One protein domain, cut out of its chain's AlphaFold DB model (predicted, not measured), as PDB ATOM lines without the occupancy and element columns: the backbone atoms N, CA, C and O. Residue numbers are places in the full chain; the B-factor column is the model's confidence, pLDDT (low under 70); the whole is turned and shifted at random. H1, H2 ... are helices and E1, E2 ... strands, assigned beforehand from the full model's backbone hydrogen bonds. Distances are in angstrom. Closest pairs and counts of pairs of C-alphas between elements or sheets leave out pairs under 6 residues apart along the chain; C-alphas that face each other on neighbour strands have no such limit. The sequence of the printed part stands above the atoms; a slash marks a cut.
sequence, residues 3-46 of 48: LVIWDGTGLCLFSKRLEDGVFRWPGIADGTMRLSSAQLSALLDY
ATOM      1  N   LEU A   3     102.317 139.240 188.476       81.25
ATOM      2  CA  LEU A   3     102.143 140.664 188.780       81.25
ATOM      3  C   LEU A   3     103.425 141.423 188.459       81.25
ATOM      4  O   LEU A   3     104.506 140.962 188.817       81.25
ATOM      5  N   VAL A   4     103.278 142.622 187.899       84.50
ATOM      6  CA  VAL A   4     104.350 143.614 187.773       84.50
ATOM      7  C   VAL A   4     103.957 144.829 188.606       84.50
ATOM      8  O   VAL A   4     102.853 145.345 188.447       84.50
ATOM      9  N   ILE A   5     104.834 145.254 189.513       82.12
ATOM     10  CA  ILE A   5     104.588 146.347 190.461       82.12
ATOM     11  C   ILE A   5     105.746 147.340 190.383       82.12
ATOM     12  O   ILE A   5     106.890 146.932 190.210       82.12
ATOM     13  N   TRP A   6     105.453 148.630 190.529       81.38
ATOM     14  CA  TRP A   6     106.452 149.680 190.728       81.38
ATOM     15  C   TRP A   6     106.389 150.164 192.177       81.38
ATOM     16  O   TRP A   6     105.345 150.661 192.600       81.38
ATOM     17  N   ASP A   7     107.474 150.017 192.940       79.38
ATOM     18  CA  ASP A   7     107.509 150.415 194.357       79.38
ATOM     19  C   ASP A   7     107.922 151.884 194.573       79.38
ATOM     20  O   ASP A   7     107.874 152.385 195.691       79.38
ATOM     21  N   GLY A   8     108.292 152.593 193.503       82.38
ATOM     22  CA  GLY A   8     108.890 153.931 193.572       82.38
ATOM     23  C   GLY A   8     110.386 153.921 193.266       82.38
ATOM     24  O   GLY A   8     110.900 154.913 192.752       82.38
ATOM     25  N   THR A   9     111.051 152.791 193.512       84.94
ATOM     26  CA  THR A   9     112.500 152.623 193.343       84.94
ATOM     27  C   THR A   9     112.847 151.696 192.179       84.94
ATOM     28  O   THR A   9     113.874 151.881 191.525       84.94
ATOM     29  N   GLY A  10     111.985 150.722 191.878       84.88
ATOM     30  CA  GLY A  10     112.170 149.791 190.777       84.88
ATOM     31  C   GLY A  10     110.916 148.990 190.424       84.88
ATOM     32  O   GLY A  10     109.838 149.150 190.997       84.88
ATOM     33  N   LEU A  11     111.072 148.118 189.424       87.19
ATOM     34  CA  LEU A  11     110.053 147.149 189.025       87.19
ATOM     35  C   LEU A  11     110.249 145.840 189.792       87.19
ATOM     36  O   LEU A  11     111.321 145.238 189.746       87.19
ATOM     37  N   CYS A  12     109.188 145.358 190.429       85.75
ATOM     38  CA  CYS A  12     109.132 144.059 191.088       85.75
ATOM     39  C   CYS A  12     108.201 143.114 190.319       85.75
ATOM     40  O   CYS A  12     107.066 143.468 189.995       85.75
ATOM     41  N   LEU A  13     108.671 141.892 190.056       84.25
ATOM     42  CA  LEU A  13     107.885 140.831 189.429       84.25
ATOM     43  C   LEU A  13     107.517 139.776 190.475       84.25
ATOM     44  O   LEU A  13     108.396 139.146 191.058       84.25
ATOM     45  N   PHE A  14     106.221 139.528 190.653       79.44
ATOM     46  CA  PHE A  14     105.715 138.460 191.514       79.44
ATOM     47  C   PHE A  14     105.067 137.365 190.673       79.44
ATOM     48  O   PHE A  14     104.286 137.637 189.761       79.44
ATOM     49  N   SER A  15     105.376 136.108 190.986       81.69
ATOM     50  CA  SER A  15     104.771 134.941 190.344       81.69
ATOM     51  C   SER A  15     104.304 133.955 191.407       81.69
ATOM     52  O   SER A  15     105.124 133.380 192.113       81.69
ATOM     53  N   LYS A  16     102.988 133.746 191.508       79.50
ATOM     54  CA  LYS A  16     102.373 132.752 192.404       79.50
ATOM     55  C   LYS A  16     101.685 131.681 191.566       79.50
ATOM     56  O   LYS A  16     100.911 132.010 190.656       79.50
ATOM     57  N   ARG A  17     101.963 130.403 191.843       79.69
ATOM     58  CA  ARG A  17     101.180 129.292 191.289       79.69
ATOM     59  C   ARG A  17      99.879 129.203 192.082       79.69
ATOM     60  O   ARG A  17      99.921 129.173 193.304       79.69
ATOM     61  N   LEU A  18      98.749 129.240 191.385       77.19
ATOM     62  CA  LEU A  18      97.448 129.013 192.005       77.19
ATOM     63  C   LEU A  18      97.208 127.508 191.928       77.19
ATOM     64  O   LEU A  18      97.239 126.967 190.822       77.19
ATOM     65  N   GLU A  19      97.111 126.845 193.077       72.94
ATOM     66  CA  GLU A  19      96.971 125.387 193.133       72.94
ATOM     67  C   GLU A  19      95.507 124.956 193.030       72.94
ATOM     68  O   GLU A  19      95.236 124.029 192.278       72.94
ATOM     69  N   ASP A  20      94.571 125.678 193.665       62.69
ATOM     70  CA  ASP A  20      93.138 125.354 193.618       62.69
ATOM     71  C   ASP A  20      92.262 126.623 193.642       62.69
ATOM     72  O   ASP A  20      91.492 126.868 194.559       62.69
ATOM     73  N   GLY A  21      92.396 127.488 192.628       67.12
ATOM     74  CA  GLY A  21      91.572 128.697 192.569       67.12
ATOM     75  C   GLY A  21      91.917 129.674 191.451       67.12
ATOM     76  O   GLY A  21      93.013 129.674 190.886       67.12
ATOM     77  N   VAL A  22      90.963 130.552 191.134       68.38
ATOM     78  CA  VAL A  22      91.182 131.718 190.270       68.38
ATOM     79  C   VAL A  22      91.265 132.944 191.160       68.38
ATOM     80  O   VAL A  22      90.286 133.319 191.804       68.38
ATOM     81  N   PHE A  23      92.419 133.605 191.159       72.69
ATOM     82  CA  PHE A  23      92.553 134.875 191.851       72.69
ATOM     83  C   PHE A  23      91.699 135.939 191.149       72.69
ATOM     84  O   PHE A  23      91.966 136.310 190.001       72.69
ATOM     85  N   ARG A  24      90.662 136.429 191.834       73.56
ATOM     86  CA  ARG A  24      89.803 137.507 191.339       73.56
ATOM     87  C   ARG A  24      90.340 138.843 191.803       73.56
ATOM     88  O   ARG A  24      90.348 139.157 192.989       73.56
ATOM     89  N   TRP A  25      90.747 139.643 190.835       74.31
ATOM     90  CA  TRP A  25      91.157 141.006 191.093       74.31
ATOM     91  C   TRP A  25      89.981 141.860 191.581       74.31
ATOM     92  O   TRP A  25      88.904 141.799 190.980       74.31
ATOM     93  N   PRO A  26      90.180 142.695 192.619       68.00
ATOM     94  CA  PRO A  26      89.300 143.833 192.860       68.00
ATOM     95  C   PRO A  26      89.256 144.701 191.595       68.00
ATOM     96  O   PRO A  26      90.201 144.673 190.811       68.00
ATOM     97  N   GLY A  27      88.174 145.450 191.370       70.56
ATOM     98  CA  GLY A  27      87.973 146.217 190.133       70.56
ATOM     99  C   GLY A  27      89.223 146.991 189.704       70.56
ATOM    100  O   GLY A  27      89.626 147.949 190.361       70.56
ATOM    101  N   ILE A  28      89.857 146.542 188.618       74.88
ATOM    102  CA  ILE A  28      91.034 147.195 188.050       74.88
ATOM    103  C   ILE A  28      90.522 148.388 187.245       74.88
ATOM    104  O   ILE A  28      89.849 148.206 186.232       74.88
ATOM    105  N   ALA A  29      90.837 149.601 187.686       66.94
ATOM    106  CA  ALA A  29      90.619 150.799 186.887       66.94
ATOM    107  C   ALA A  29      91.829 151.000 185.963       66.94
ATOM    108  O   ALA A  29      92.964 151.018 186.431       66.94
ATOM    109  N   ASP A  30      91.604 151.126 184.655       70.94
ATOM    110  CA  ASP A  30      92.645 151.511 183.684       70.94
ATOM    111  C   ASP A  30      93.855 150.548 183.574       70.94
ATOM    112  O   ASP A  30      94.973 150.932 183.243       70.94
ATOM    113  N   GLY A  31      93.666 149.263 183.892       73.50
ATOM    114  CA  GLY A  31      94.730 148.249 183.803       73.50
ATOM    115  C   GLY A  31      95.827 148.355 184.874       73.50
ATOM    116  O   GLY A  31      96.738 147.530 184.882       73.50
ATOM    117  N   THR A  32      95.729 149.316 185.799       71.56
ATOM    118  CA  THR A  32      96.703 149.538 186.878       71.56
ATOM    119  C   THR A  32      95.994 149.635 188.226       71.56
ATOM    120  O   THR A  32      94.998 150.332 188.374       71.56
ATOM    121  N   MET A  33      96.525 148.967 189.250       78.25
ATOM    122  CA  MET A  33      95.997 149.052 190.612       78.25
ATOM    123  C   MET A  33      97.065 149.584 191.559       78.25
ATOM    124  O   MET A  33      98.180 149.068 191.602       78.25
ATOM    125  N   ARG A  34      96.715 150.600 192.353       77.56
ATOM    126  CA  ARG A  34      97.543 151.024 193.485       77.56
ATOM    127  C   ARG A  34      97.218 150.137 194.676       77.56
ATOM    128  O   ARG A  34      96.091 150.151 195.159       77.56
ATOM    129  N   LEU A  35      98.208 149.381 195.127       75.12
ATOM    130  CA  LEU A  35      98.115 148.528 196.304       75.12
ATOM    131  C   LEU A  35      99.068 149.053 197.371       75.12
ATOM    132  O   LEU A  35     100.209 149.404 197.070       75.12
ATOM    133  N   SER A  36      98.611 149.091 198.621       79.12
ATOM    134  CA  SER A  36      99.529 149.246 199.751       79.12
ATOM    135  C   SER A  36     100.271 147.932 200.016       79.12
ATOM    136  O   SER A  36      99.811 146.858 199.626       79.12
ATOM    137  N   SER A  37     101.398 148.002 200.735       76.62
ATOM    138  CA  SER A  37     102.163 146.811 201.144       76.62
ATOM    139  C   SER A  37     101.276 145.761 201.836       76.62
ATOM    140  O   SER A  37     101.313 144.587 201.485       76.62
ATOM    141  N   ALA A  38     100.378 146.192 202.731       77.56
ATOM    142  CA  ALA A  38      99.443 145.300 203.412       77.56
ATOM    143  C   ALA A  38      98.437 144.634 202.455       77.56
ATOM    144  O   ALA A  38      98.136 143.451 202.607       77.56
ATOM    145  N   GLN A  39      97.936 145.366 201.454       75.88
ATOM    146  CA  GLN A  39      97.006 144.806 200.470       75.88
ATOM    147  C   GLN A  39      97.691 143.798 199.545       75.88
ATOM    148  O   GLN A  39      97.088 142.781 199.216       75.88
ATOM    149  N   LEU A  40      98.948 144.048 199.163       77.75
ATOM    150  CA  LEU A  40      99.746 143.101 198.389       77.75
ATOM    151  C   LEU A  40     100.036 141.827 199.192       77.75
ATOM    152  O   LEU A  40      99.871 140.728 198.669       77.75
ATOM    153  N   SER A  41     100.425 141.966 200.461       76.12
ATOM    154  CA  SER A  41     100.671 140.822 201.343       76.12
ATOM    155  C   SER A  41      99.415 139.979 201.532       76.12
ATOM    156  O   SER A  41      99.481 138.768 201.378       76.12
ATOM    157  N   ALA A  42      98.252 140.599 201.754       74.44
ATOM    158  CA  ALA A  42      96.983 139.872 201.831       74.44
ATOM    159  C   ALA A  42      96.669 139.100 200.531       74.44
ATOM    160  O   ALA A  42      96.175 137.978 200.570       74.44
ATOM    161  N   LEU A  43      97.009 139.673 199.377       72.31
ATOM    162  CA  LEU A  43      96.870 139.045 198.059       72.31
ATOM    163  C   LEU A  43      97.732 137.780 197.901       72.31
ATOM    164  O   LEU A  43      97.332 136.816 197.247       72.31
ATOM    165  N   LEU A  44      98.938 137.806 198.464       71.25
ATOM    166  CA  LEU A  44      99.911 136.722 198.365       71.25
ATOM    167  C   LEU A  44      99.709 135.647 199.439       71.25
ATOM    168  O   LEU A  44      99.943 134.476 199.146       71.25
ATOM    169  N   ASP A  45      99.260 136.030 200.633       69.62
ATOM    170  CA  ASP A  45      99.193 135.174 201.822       69.62
ATOM    171  C   ASP A  45      97.900 134.350 201.907       69.62
ATOM    172  O   ASP A  45      97.936 133.187 202.302       69.62
ATOM    173  N   TYR A  46      96.761 134.890 201.454       62.28
ATOM    174  CA  TYR A  46      95.507 134.143 201.543       62.28
ATOM    175  C   TYR A  46      95.492 132.917 200.605       62.28
ATOM    176  O   TYR A  46      95.965 132.995 199.456       62.28
TER     177      TYR A  46
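This is residues 3 to 46 of the 48 residues of the protein "IS66 Orf2 like protein" of Rhodoblastus acidophilus (UniProt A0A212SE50). What shape does the backbone make? A small hairpin of two strands, E1 and E2, opens into a wide loop, residues 16 to 36, which swings out and comes back to one short helix, H1; H1 runs in roughly the same direction as E2. Residues 17 to 22 and 26 to 31 of the loop stick out. What is it made of? The printed part has 44 residues, with E1, E2 and H1 in that order, an antiparallel two-strand sheet and a mixed class; under half of the residues are in named elements. It is elongated, 33 by 20 by 16 A, and only just loose, close to compact, with a radius of gyration of the C-alphas of 11.2 A.

Where are the strands? E1 is residues 3 to 6, from C-alpha 3 at (102.143, 140.664, 188.780), and E2 is residues 11 to 15, 13.4 A long. Where is the helix? H1 is residues 37 to 45, 12.0 A long, ending with C-alpha 45 at (99.193, 135.174, 201.822).

How do E1 and E2 pair? They form a hairpin with a tight link, antiparallel at 160 degrees between directions. N 3 and O 14 are 2.8 A apart, and N 5 and O 12 are 2.9 A apart, within hydrogen-bond range. Where does H1 stand? H1 and E1 are apart, with no C-alpha of the one within 8 A of the other. In H1 every O i to N i+4 pair is within hydrogen-bond range.

How far does it reach? The two C-alphas farthest apart, those of Thr 9 and Asp 20, are 33.4 A apart. Is the printed part unbroken? It has no cut, and the link from E2 to H1, 21 residues, is long. Where is confidence low? In this model pLDDT is under 70 at residues 20 to 22, 26, 29 and 45 to 46.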